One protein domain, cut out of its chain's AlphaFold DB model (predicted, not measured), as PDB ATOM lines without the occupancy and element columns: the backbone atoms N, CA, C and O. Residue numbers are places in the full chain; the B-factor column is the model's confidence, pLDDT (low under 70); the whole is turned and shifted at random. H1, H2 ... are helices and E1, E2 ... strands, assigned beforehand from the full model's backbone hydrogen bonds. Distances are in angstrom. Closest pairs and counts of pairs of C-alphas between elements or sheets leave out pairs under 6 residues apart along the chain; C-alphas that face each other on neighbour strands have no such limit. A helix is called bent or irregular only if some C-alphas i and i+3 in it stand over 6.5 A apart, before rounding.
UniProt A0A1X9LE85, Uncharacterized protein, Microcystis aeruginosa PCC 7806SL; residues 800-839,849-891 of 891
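Overview. This is residues 800 to 839 and 849 to 891 of the 891 residues of an uncharacterized protein of Microcystis aeruginosa PCC 7806SL (UniProt A0A1X9LE85). One long bent helix, H2, makes the long axis of the model; the short helix H1 packs on its first arm, H2a, a small hairpin of strands E1 and E2 lies beside the second arm, H2b, and residues 884 to 891 stick out at the end. The printed part has 83 residues, with two named strands and then two named helices in the order E1, E2, H1, H2. The two-strand sheet is antiparallel and the class is mostly helix. The whole is loose, a rod of 61 by 24 by 21 A, with a radius of gyration of the C-alphas of 16.6 A.

Arrangement. Look first at E1, residues 805 to 809, and E2, residues 812 to 816, an antiparallel hairpin with N 807 and O 814 at 2.9 A and N 814 and O 807 at 2.8 A. Next find H1, residues 826 to 836, and H2, residues 851 to 889, assigned as one helix by its hydrogen bonds but bent: C-alphas 870 and 873 are 7.6 A apart. Its arms H2a, residues 851 to 870, and H2b, residues 873 to 889, stand at a steep tilt of 37 degrees, only just steep. H1 touches H2a, and of H2a residues 856 to 864 alone touch H1, at a steep tilt of 44 degrees, opposite ways; the closest C-alphas, those of Met 831 and Ala 860, are 5.1 A apart. The closest C-alphas of E1 and H2b, Val 809 and Glu 874, are 7.2 A apart. H1 and H2b are apart. Every O i to N i+4 pair is within hydrogen-bond range in H1, against 13 of 16 in H2a and 11 of 13 in H2b.

Along the chain. Find C-alpha 805 at (-79.704, -96.581, -36.489), where E1 begins; E1 is 13.2 A long, E2 12.4 A and H1 15.0 A. H2a runs 29.2 A from C-alpha 851 at (-112.261, -84.727, -9.676), and H2b runs 25.0 A to C-alpha 889 at (-62.541, -95.103, -32.391).

Size, cuts and confidence. The C-alphas farthest apart, Glu 849 and Ser 891, are 61.9 A apart. Residues 840 to 848 are not printed, and C-alphas 839 and 849 are 15.7 A apart across this cut. Of the links printed whole, E1 to E2 is tight and E2 to H1 short. Mean pLDDT of the printed part is 77.6; residues 810 to 812, 837 to 839, 849 to 854 and 884 to 891 are under 70.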
ATOM      1  N   LEU A 800     -92.245 -96.632 -36.026       84.56
ATOM      2  CA  LEU A 800     -91.636 -95.361 -36.420       84.56
ATOM      3  C   LEU A 800     -90.492 -95.616 -37.407       84.56
ATOM      4  O   LEU A 800     -89.683 -96.517 -37.208       84.56
ATOM      5  N   SER A 801     -90.410 -94.785 -38.441       83.50
ATOM      6  CA  SER A 801     -89.412 -94.872 -39.511       83.50
ATOM      7  C   SER A 801     -88.621 -93.574 -39.647       83.50
ATOM      8  O   SER A 801     -89.141 -92.504 -39.323       83.50
ATOM      9  N   GLY A 802     -87.415 -93.654 -40.214       82.12
ATOM     10  CA  GLY A 802     -86.551 -92.496 -40.465       82.12
ATOM     11  C   GLY A 802     -85.535 -92.221 -39.358       82.12
ATOM     12  O   GLY A 802     -85.096 -91.079 -39.240       82.12
ATOM     13  N   GLY A 803     -85.227 -93.230 -38.534       83.50
ATOM     14  CA  GLY A 803     -84.076 -93.220 -37.635       83.50
ATOM     15  C   GLY A 803     -82.779 -93.449 -38.407       83.50
ATOM     16  O   GLY A 803     -82.803 -93.870 -39.565       83.50
ATOM     17  N   ASN A 804     -81.655 -93.143 -37.766       83.38
ATOM     18  CA  ASN A 804     -80.325 -93.282 -38.369       83.38
ATOM     19  C   ASN A 804     -79.655 -94.607 -37.985       83.38
ATOM     20  O   ASN A 804     -78.661 -94.982 -38.599       83.38
ATOM     21  N   ASP A 805     -80.194 -95.298 -36.979       83.25
ATOM     22  CA  ASP A 805     -79.704 -96.581 -36.489       83.25
ATOM     23  C   ASP A 805     -80.850 -97.353 -35.803       83.25
ATOM     24  O   ASP A 805     -81.973 -96.847 -35.675       83.25
ATOM     25  N   GLU A 806     -80.590 -98.580 -35.363       86.38
ATOM     26  CA  GLU A 806     -81.565 -99.468 -34.742       86.38
ATOM     27  C   GLU A 806     -81.003-100.151 -33.492       86.38
ATOM     28  O   GLU A 806     -79.880-100.646 -33.471       86.38
ATOM     29  N   ILE A 807     -81.824-100.229 -32.445       81.69
ATOM     30  CA  ILE A 807     -81.514-100.975 -31.224       81.69
ATOM     31  C   ILE A 807     -82.503-102.118 -31.032       81.69
ATOM     32  O   ILE A 807     -83.683-102.007 -31.375       81.69
ATOM     33  N   LYS A 808     -82.046-103.206 -30.412       81.75
ATOM     34  CA  LYS A 808     -82.904-104.318 -29.994       81.75
ATOM     35  C   LYS A 808     -83.136-104.218 -28.482       81.75
ATOM     36  O   LYS A 808     -82.225-104.472 -27.702       81.75
ATOM     37  N   VAL A 809     -84.354-103.867 -28.066       72.50
ATOM     38  CA  VAL A 809     -84.768-103.804 -26.647       72.50
ATOM     39  C   VAL A 809     -85.910-104.781 -26.428       72.50
ATOM     40  O   VAL A 809     -86.904-104.741 -27.154       72.50
ATOM     41  N   ASN A 810     -85.790-105.671 -25.434       66.88
ATOM     42  CA  ASN A 810     -86.778-106.733 -25.183       66.88
ATOM     43  C   ASN A 810     -87.185-107.453 -26.483       66.88
ATOM     44  O   ASN A 810     -88.369-107.637 -26.784       66.88
ATOM     45  N   GLU A 811     -86.163-107.741 -27.292       63.50
ATOM     46  CA  GLU A 811     -86.229-108.485 -28.547       63.50
ATOM     47  C   GLU A 811     -87.037-107.839 -29.679       63.50
ATOM     48  O   GLU A 811     -87.257-108.448 -30.723       63.50
ATOM     49  N   ARG A 812     -87.450-106.580 -29.516       68.50
ATOM     50  CA  ARG A 812     -88.002-105.781 -30.609       68.50
ATOM     51  C   ARG A 812     -86.949-104.813 -31.115       68.50
ATOM     52  O   ARG A 812     -86.290-104.139 -30.326       68.50
ATOM     53  N   SER A 813     -86.853-104.738 -32.434       78.19
ATOM     54  CA  SER A 813     -86.113-103.695 -33.123       78.19
ATOM     55  C   SER A 813     -86.851-102.362 -33.020       78.19
ATOM     56  O   SER A 813     -88.053-102.274 -33.294       78.19
ATOM     57  N   TYR A 814     -86.123-101.333 -32.605       84.06
ATOM     58  CA  TYR A 814     -86.584 -99.958 -32.537       84.06
ATOM     59  C   TYR A 814     -85.582 -99.061 -33.246       84.06
ATOM     60  O   TYR A 814     -84.413 -99.001 -32.877       84.06
ATOM     61  N   GLN A 815     -86.072 -98.303 -34.218       88.94
ATOM     62  CA  GLN A 815     -85.311 -97.212 -34.811       88.94
ATOM     63  C   GLN A 815     -84.964 -96.170 -33.734       88.94
ATOM     64  O   GLN A 815     -85.811 -95.847 -32.881       88.94
ATOM     65  N   ILE A 816     -83.739 -95.649 -33.802       87.69
ATOM     66  CA  ILE A 816     -83.207 -94.591 -32.939       87.69
ATOM     67  C   ILE A 816     -82.737 -93.390 -33.761       87.69
ATOM     68  O   ILE A 816     -82.327 -93.498 -34.919       87.69
ATOM     69  N   TRP A 817     -82.802 -92.216 -33.139       87.62
ATOM     70  CA  TRP A 817     -82.394 -90.947 -33.731       87.62
ATOM     71  C   TRP A 817     -81.219 -90.390 -32.928       87.62
ATOM     72  O   TRP A 817     -81.398 -89.825 -31.852       87.62
ATOM     73  N   THR A 818     -79.998 -90.585 -33.428       82.25
ATOM     74  CA  THR A 818     -78.767 -90.118 -32.767       82.25
ATOM     75  C   THR A 818     -78.488 -88.638 -33.018       82.25
ATOM     76  O   THR A 818     -77.940 -87.968 -32.133       82.25
ATOM     77  N   ASP A 819     -78.907 -88.149 -34.192       80.19
ATOM     78  CA  ASP A 819     -78.555 -86.830 -34.740       80.19
ATOM     79  C   ASP A 819     -79.748 -85.862 -34.803       80.19
ATOM     80  O   ASP A 819     -79.604 -84.706 -35.200       80.19
ATOM     81  N   SER A 820     -80.946 -86.321 -34.438       82.38
ATOM     82  CA  SER A 820     -82.161 -85.504 -34.392       82.38
ATOM     83  C   SER A 820     -83.108 -85.971 -33.286       82.38
ATOM     84  O   SER A 820     -82.895 -87.010 -32.667       82.38
ATOM     85  N   GLU A 821     -84.141 -85.181 -32.989       83.62
ATOM     86  CA  GLU A 821     -85.158 -85.588 -32.019       83.62
ATOM     87  C   GLU A 821     -86.076 -86.661 -32.611       83.62
ATOM     88  O   GLU A 821     -86.602 -86.517 -33.719       83.62
ATOM     89  N   ARG A 822     -86.328 -87.716 -31.832       90.75
ATOM     90  CA  ARG A 822     -87.278 -88.762 -32.203       90.75
ATOM     91  C   ARG A 822     -88.693 -88.178 -32.358       90.75
ATOM     92  O   ARG A 822     -89.180 -87.503 -31.446       90.75
ATOM     93  N   PRO A 823     -89.429 -88.517 -33.433       90.44
ATOM     94  CA  PRO A 823     -90.830 -88.138 -33.549       90.44
ATOM     95  C   PRO A 823     -91.688 -88.797 -32.457       90.44
ATOM     96  O   PRO A 823     -91.574 -89.991 -32.165       90.44
ATOM     97  N   LEU A 824     -92.601 -88.016 -31.876       90.81
ATOM     98  CA  LEU A 824     -93.568 -88.524 -30.904       90.81
ATOM     99  C   LEU A 824     -94.602 -89.431 -31.579       90.81
ATOM    100  O   LEU A 824     -95.176 -89.087 -32.616       90.81
ATOM    101  N   THR A 825     -94.901 -90.549 -30.929       91.44
ATOM    102  CA  THR A 825     -96.021 -91.428 -31.270       91.44
ATOM    103  C   THR A 825     -97.367 -90.754 -30.966       91.44
ATOM    104  O   THR A 825     -97.455 -89.815 -30.170       91.44
ATOM    105  N   GLU A 826     -98.454 -91.229 -31.581       89.69
ATOM    106  CA  GLU A 826     -99.793 -90.674 -31.332       89.69
ATOM    107  C   GLU A 826    -100.239 -90.855 -29.877       89.69
ATOM    108  O   GLU A 826    -100.875 -89.961 -29.314       89.69
ATOM    109  N   ILE A 827     -99.849 -91.959 -29.232       92.50
ATOM    110  CA  ILE A 827    -100.133 -92.189 -27.813       92.50
ATOM    111  C   ILE A 827     -99.362 -91.221 -26.914       92.50
ATOM    112  O   ILE A 827     -99.933 -90.709 -25.957       92.50
ATOM    113  N   GLU A 828     -98.108 -90.893 -27.230       92.81
ATOM    114  CA  GLU A 828     -97.354 -89.878 -26.486       92.81
ATOM    115  C   GLU A 828     -97.993 -88.500 -26.642       92.81
ATOM    116  O   GLU A 828     -98.208 -87.805 -25.649       92.81
ATOM    117  N   LYS A 829     -98.373 -88.120 -27.871       92.44
ATOM    118  CA  LYS A 829     -99.109 -86.872 -28.125       92.44
ATOM    119  C   LYS A 829    -100.414 -86.829 -27.327       92.44
ATOM    120  O   LYS A 829    -100.727 -85.794 -26.739       92.44
ATOM    121  N   ALA A 830    -101.146 -87.939 -27.259       91.06
ATOM    122  CA  ALA A 830    -102.358 -88.060 -26.454       91.06
ATOM    123  C   ALA A 830    -102.083 -87.918 -24.953       91.06
ATOM    124  O   ALA A 830    -102.750 -87.137 -24.280       91.06
ATOM    125  N   MET A 831    -101.065 -88.593 -24.415       92.94
ATOM    126  CA  MET A 831    -100.697 -88.462 -23.000       92.94
ATOM    127  C   MET A 831    -100.250 -87.031 -22.669       92.94
ATOM    128  O   MET A 831    -100.635 -86.489 -21.630       92.94
ATOM    129  N   TYR A 832     -99.538 -86.359 -23.580       89.19
ATOM    130  CA  TYR A 832     -99.249 -84.930 -23.457       89.19
ATOM    131  C   TYR A 832    -100.523 -84.084 -23.442       89.19
ATOM    132  O   TYR A 832    -100.622 -83.187 -22.606       89.19
ATOM    133  N   ARG A 833    -101.515 -84.361 -24.301       87.62
ATOM    134  CA  ARG A 833    -102.825 -83.679 -24.266       87.62
ATOM    135  C   ARG A 833    -103.549 -83.908 -22.940       87.62
ATOM    136  O   ARG A 833    -104.083 -82.954 -22.369       87.62
ATOM    137  N   TRP A 834    -103.518 -85.136 -22.422       88.81
ATOM    138  CA  TRP A 834    -104.133 -85.502 -21.143       88.81
ATOM    139  C   TRP A 834    -103.484 -84.770 -19.961       88.81
ATOM    140  O   TRP A 834    -104.170 -84.454 -18.990       88.81
ATOM    141  N   ILE A 835    -102.191 -84.444 -20.068       84.81
ATOM    142  CA  ILE A 835    -101.447 -83.649 -19.081       84.81
ATOM    143  C   ILE A 835    -101.670 -82.139 -19.264       84.81
ATOM    144  O   ILE A 835    -101.940 -81.447 -18.283       84.81
ATOM    145  N   ARG A 836    -101.559 -81.617 -20.496       73.56
ATOM    146  CA  ARG A 836    -101.415 -80.175 -20.790       73.56
ATOM    147  C   ARG A 836    -102.715 -79.378 -20.958       73.56
ATOM    148  O   ARG A 836    -102.639 -78.164 -20.818       73.56
ATOM    149  N   ARG A 837    -103.871 -80.009 -21.218       60.41
ATOM    150  CA  ARG A 837    -105.044 -79.409 -21.911       60.41
ATOM    151  C   ARG A 837    -104.703 -78.960 -23.342       60.41
ATOM    152  O   ARG A 837    -103.829 -78.132 -23.554       60.41
ATOM    153  N   MET A 838    -105.517 -79.367 -24.307       38.69
ATOM    154  CA  MET A 838    -106.061 -78.414 -25.278       38.69
ATOM    155  C   MET A 838    -107.574 -78.624 -25.279       38.69
ATOM    156  O   MET A 838    -108.041 -79.732 -25.522       38.69
ATOM    157  N   GLU A 839    -108.331 -77.593 -24.913       40.75
ATOM    158  CA  GLU A 839    -109.775 -77.565 -25.158       40.75
ATOM    159  C   GLU A 839    -109.977 -77.429 -26.679       40.75
ATOM    160  O   GLU A 839    -109.375 -76.534 -27.272       40.75
ATOM    161  N   GLU A 849    -117.522 -81.117 -12.425       42.03
ATOM    162  CA  GLU A 849    -116.507 -80.850 -11.388       42.03
ATOM    163  C   GLU A 849    -115.027 -81.283 -11.615       42.03
ATOM    164  O   GLU A 849    -114.711 -81.979 -12.582       42.03
ATOM    165  N   PRO A 850    -114.086 -80.854 -10.734       45.97
ATOM    166  CA  PRO A 850    -112.629 -81.038 -10.876       45.97
ATOM    167  C   PRO A 850    -112.054 -82.444 -10.594       45.97
ATOM    168  O   PRO A 850    -110.890 -82.674 -10.920       45.97
ATOM    169  N   GLU A 851    -112.808 -83.403 -10.045       45.34
ATOM    170  CA  GLU A 851    -112.261 -84.727  -9.676       45.34
ATOM    171  C   GLU A 851    -111.837 -85.573 -10.889       45.34
ATOM    172  O   GLU A 851    -110.727 -86.118 -10.909       45.34
ATOM    173  N   HIS A 852    -112.651 -85.592 -11.953       49.56
ATOM    174  CA  HIS A 852    -112.356 -86.320 -13.197       49.56
ATOM    175  C   HIS A 852    -111.053 -85.850 -13.868       49.56
ATOM    176  O   HIS A 852    -110.338 -86.641 -14.485       49.56
ATOM    177  N   LYS A 853    -110.703 -84.569 -13.685       54.22
ATOM    178  CA  LYS A 853    -109.532 -83.918 -14.293       54.22
ATOM    179  C   LYS A 853    -108.212 -84.428 -13.705       54.22
ATOM    180  O   LYS A 853    -107.216 -84.476 -14.415       54.22
ATOM    181  N   THR A 854    -108.213 -84.880 -12.448       68.81
ATOM    182  CA  THR A 854    -107.008 -85.416 -11.787       68.81
ATOM    183  C   THR A 854    -106.716 -86.875 -12.148       68.81
ATOM    184  O   THR A 854    -105.562 -87.294 -12.119       68.81
ATOM    185  N   ALA A 855    -107.735 -87.665 -12.503       80.94
ATOM    186  CA  ALA A 855    -107.573 -89.094 -12.767       80.94
ATOM    187  C   ALA A 855    -106.885 -89.373 -14.113       80.94
ATOM    188  O   ALA A 855    -105.926 -90.141 -14.159       80.94
ATOM    189  N   ALA A 856    -107.315 -88.700 -15.187       85.06
ATOM    190  CA  ALA A 856    -106.677 -88.815 -16.499       85.06
ATOM    191  C   ALA A 856    -105.213 -88.341 -16.470       85.06
ATOM    192  O   ALA A 856    -104.343 -88.998 -17.031       85.06
ATOM    193  N   GLN A 857    -104.926 -87.255 -15.742       87.12
ATOM    194  CA  GLN A 857    -103.562 -86.758 -15.528       87.12
ATOM    195  C   GLN A 857    -102.687 -87.771 -14.782       87.12
ATOM    196  O   GLN A 857    -101.554 -88.021 -15.192       87.12
ATOM    197  N   LYS A 858    -103.208 -88.396 -13.715       87.88
ATOM    198  CA  LYS A 858    -102.499 -89.457 -12.979       87.88
ATOM    199  C   LYS A 858    -102.203 -90.664 -13.867       87.88
ATOM    200  O   LYS A 858    -101.094 -91.184 -13.819       87.88
ATOM    201  N   VAL A 859    -103.166 -91.090 -14.687       90.31
ATOM    202  CA  VAL A 859    -102.968 -92.195 -15.636       90.31
ATOM    203  C   VAL A 859    -101.954 -91.834 -16.713       90.31
ATOM    204  O   VAL A 859    -101.087 -92.652 -16.994       90.31
ATOM    205  N   ALA A 860    -101.997 -90.618 -17.261       90.38
ATOM    206  CA  ALA A 860    -101.026 -90.165 -18.254       90.38
ATOM    207  C   ALA A 860     -99.599 -90.090 -17.684       90.38
ATOM    208  O   ALA A 860     -98.658 -90.560 -18.318       90.38
ATOM    209  N   LEU A 861     -99.432 -89.577 -16.459       89.12
ATOM    210  CA  LEU A 861     -98.133 -89.545 -15.780       89.12
ATOM    211  C   LEU A 861     -97.599 -90.958 -15.492       89.12
ATOM    212  O   LEU A 861     -96.421 -91.246 -15.713       89.12
ATOM    213  N   ALA A 862     -98.470 -91.857 -15.030       89.88
ATOM    214  CA  ALA A 862     -98.111 -93.250 -14.792       89.88
ATOM    215  C   ALA A 862     -97.799 -94.001 -16.099       89.88
ATOM    216  O   ALA A 862     -96.901 -94.838 -16.118       89.88
ATOM    217  N   ALA A 863     -98.488 -93.675 -17.198       90.75
ATOM    218  CA  ALA A 863     -98.188 -94.203 -18.523       90.75
ATOM    219  C   ALA A 863     -96.803 -93.755 -19.001       90.75
ATOM    220  O   ALA A 863     -96.010 -94.619 -19.348       90.75
ATOM    221  N   PHE A 864     -96.453 -92.467 -18.905       91.44
ATOM    222  CA  PHE A 864     -95.096 -91.997 -19.227       91.44
ATOM    223  C   PHE A 864     -94.017 -92.666 -18.372       91.44
ATOM    224  O   PHE A 864     -92.976 -93.053 -18.889       91.44
ATOM    225  N   THR A 865     -94.285 -92.869 -17.080       89.56
ATOM    226  CA  THR A 865     -93.367 -93.621 -16.208       89.56
ATOM    227  C   THR A 865     -93.191 -95.057 -16.712       89.56
ATOM    228  O   THR A 865     -92.077 -95.567 -16.770       89.56
ATOM    229  N   SER A 866     -94.284 -95.707 -17.122       88.00
ATOM    230  CA  SER A 866     -94.256 -97.052 -17.700       88.00
ATOM    231  C   SER A 866     -93.522 -97.091 -19.047       88.00
ATOM    232  O   SER A 866     -92.771 -98.030 -19.290       88.00
ATOM    233  N   PHE A 867     -93.686 -96.081 -19.907       92.19
ATOM    234  CA  PHE A 867     -92.984 -95.982 -21.195       92.19
ATOM    235  C   PHE A 867     -91.473 -95.888 -20.976       92.19
ATOM    236  O   PHE A 867     -90.727 -96.687 -21.545       92.19
ATOM    237  N   ALA A 868     -91.055 -95.023 -20.047       87.31
ATOM    238  CA  ALA A 868     -89.658 -94.855 -19.685       87.31
ATOM    239  C   ALA A 868     -89.025 -96.158 -19.180       87.31
ATOM    240  O   ALA A 868     -87.955 -96.540 -19.639       87.31
ATOM    241  N   VAL A 869     -89.714 -96.872 -18.284       86.38
ATOM    242  CA  VAL A 869     -89.221 -98.139 -17.717       86.38
ATOM    243  C   VAL A 869     -89.166 -99.267 -18.753       86.38
ATOM    244  O   VAL A 869     -88.295-100.126 -18.668       86.38
ATOM    245  N   ASN A 870     -90.099 -99.311 -19.708       82.56
ATOM    246  CA  ASN A 870     -90.189-100.426 -20.659       82.56
ATOM    247  C   ASN A 870     -89.369-100.220 -21.943       82.56
ATOM    248  O   ASN A 870     -89.159-101.202 -22.660       82.56
ATOM    249  N   LEU A 871     -88.951 -98.988 -22.258       86.38
ATOM    250  CA  LEU A 871     -88.146 -98.695 -23.448       86.38
ATOM    251  C   LEU A 871     -87.201 -97.502 -23.264       86.38
ATOM    252  O   LEU A 871     -86.006 -97.669 -23.473       86.38
ATOM    253  N   ASP A 872     -87.699 -96.321 -22.881       86.62
ATOM    254  CA  ASP A 872     -86.938 -95.075 -23.111       86.62
ATOM    255  C   ASP A 872     -85.627 -95.000 -22.316       86.62
ATOM    256  O   ASP A 872     -84.636 -94.486 -22.824       86.62
ATOM    257  N   GLN A 873     -85.594 -95.539 -21.092       87.69
ATOM    258  CA  GLN A 873     -84.375 -95.579 -20.272       87.69
ATOM    259  C   GLN A 873     -83.299 -96.483 -20.879       87.69
ATOM    260  O   GLN A 873     -82.115 -96.155 -20.840       87.69
ATOM    261  N   GLU A 874     -83.712 -97.621 -21.435       85.12
ATOM    262  CA  GLU A 874     -82.799 -98.573 -22.063       85.12
ATOM    263  C   GLU A 874     -82.342 -98.074 -23.438       85.12
ATOM    264  O   GLU A 874     -81.171 -98.198 -23.782       85.12
ATOM    265  N   GLU A 875     -83.237 -97.430 -24.192       85.44
ATOM    266  CA  GLU A 875     -82.901 -96.724 -25.429       85.44
ATOM    267  C   GLU A 875     -81.857 -95.628 -25.177       85.44
ATOM    268  O   GLU A 875     -80.841 -95.578 -25.868       85.44
ATOM    269  N   GLU A 876     -82.051 -94.790 -24.156       86.31
ATOM    270  CA  GLU A 876     -81.095 -93.738 -23.804       86.31
ATOM    271  C   GLU A 876     -79.735 -94.315 -23.383       86.31
ATOM    272  O   GLU A 876     -78.696 -93.809 -23.817       86.31
ATOM    273  N   ARG A 877     -79.725 -95.407 -22.605       86.75
ATOM    274  CA  ARG A 877     -78.498 -96.121 -22.219       86.75
ATOM    275  C   ARG A 877     -77.735 -96.633 -23.442       86.75
ATOM    276  O   ARG A 877     -76.539 -96.382 -23.557       86.75
ATOM    277  N   LEU A 878     -78.422 -97.302 -24.368       83.88
ATOM    278  CA  LEU A 878     -77.810 -97.871 -25.574       83.88
ATOM    279  C   LEU A 878     -77.316 -96.786 -26.541       83.88
ATOM    280  O   LEU A 878     -76.228 -96.908 -27.098       83.88
ATOM    281  N   ILE A 879     -78.050 -95.679 -26.693       83.00
ATOM    282  CA  ILE A 879     -77.590 -94.527 -27.487       83.00
ATOM    283  C   ILE A 879     -76.318 -93.916 -26.877       83.00
ATOM    284  O   ILE A 879     -75.415 -93.510 -27.613       83.00
ATOM    285  N   GLN A 880     -76.221 -93.832 -25.545       84.12
ATOM    286  CA  GLN A 880     -75.015 -93.342 -24.872       84.12
ATOM    287  C   GLN A 880     -73.818 -94.283 -25.066       84.12
ATOM    288  O   GLN A 880     -72.709 -93.794 -25.276       84.12
ATOM    289  N   GLU A 881     -74.029 -95.601 -25.055       81.75
ATOM    290  CA  GLU A 881     -72.985 -96.596 -25.352       81.75
ATOM    291  C   GLU A 881     -72.472 -96.461 -26.793       81.75
ATOM    292  O   GLU A 881     -71.265 -96.332 -26.998       81.75
ATOM    293  N   LEU A 882     -73.373 -96.333 -27.772       76.31
ATOM    294  CA  LEU A 882     -73.017 -96.114 -29.182       76.31
ATOM    295  C   LEU A 882     -72.222 -94.813 -29.395       76.31
ATOM    296  O   LEU A 882     -71.247 -94.787 -30.152       76.31
ATOM    297  N   LYS A 883     -72.591 -93.732 -28.691       73.81
ATOM    298  CA  LYS A 883     -71.849 -92.453 -28.699       73.81
ATOM    299  C   LYS A 883     -70.514 -92.532 -27.944       73.81
ATOM    300  O   LYS A 883     -69.596 -91.763 -28.230       73.81
ATOM    301  N   GLY A 884     -70.394 -93.425 -26.964       63.38
ATOM    302  CA  GLY A 884     -69.163 -93.673 -26.214       63.38
ATOM    303  C   GLY A 884     -68.128 -94.464 -27.018       63.38
ATOM    304  O   GLY A 884     -66.948 -94.122 -26.998       63.38
ATOM    305  N   GLU A 885     -68.565 -95.471 -27.776       55.34
ATOM    306  CA  GLU A 885     -67.693 -96.288 -28.632       55.34
ATOM    307  C   GLU A 885     -67.158 -95.512 -29.847       55.34
ATOM    308  O   GLU A 885     -65.986 -95.650 -30.201       55.34
ATOM    309  N   THR A 886     -67.959 -94.617 -30.435       51.22
ATOM    310  CA  THR A 886     -67.515 -93.747 -31.544       51.22
ATOM    311  C   THR A 886     -66.428 -92.752 -31.123       51.22
ATOM    312  O   THR A 886     -65.473 -92.547 -31.867       51.22
ATOM    313  N   ASN A 887     -66.486 -92.211 -29.901       47.75
ATOM    314  CA  ASN A 887     -65.453 -91.298 -29.384       47.75
ATOM    315  C   ASN A 887     -64.112 -91.990 -29.053       47.75
ATOM    316  O   ASN A 887     -63.092 -91.312 -28.957       47.75
ATOM    317  N   HIS A 888     -64.092 -93.317 -28.879       45.41
ATOM    318  CA  HIS A 888     -62.860 -94.095 -28.684       45.41
ATOM    319  C   HIS A 888     -62.264 -94.649 -29.984       45.41
ATOM    320  O   HIS A 888     -61.087 -95.000 -29.998       45.41
ATOM    321  N   ALA A 889     -63.037 -94.712 -31.071       42.09
ATOM    322  CA  ALA A 889     -62.541 -95.103 -32.391       42.09
ATOM    323  C   ALA A 889     -61.890 -93.936 -33.169       42.09
ATOM    324  O   ALA A 889     -61.120 -94.181 -34.096       42.09
ATOM    325  N   GLU A 890     -62.173 -92.681 -32.793       42.38
ATOM    326  CA  GLU A 890     -61.581 -91.469 -33.391       42.38
ATOM    327  C   GLU A 890     -60.348 -90.912 -32.636       42.38
ATOM    328  O   GLU A 890     -59.774 -89.908 -33.067       42.38
ATOM    329  N   SER A 891     -59.909 -91.555 -31.542       35.41
ATOM    330  CA  SER A 891     -58.666 -91.235 -30.805       35.41
ATOM    331  C   SER A 891     -57.568 -92.253 -31.076       35.41
ATOM    332  O   SER A 891     -56.402 -91.838 -31.273       35.41
TER     333      SER A 891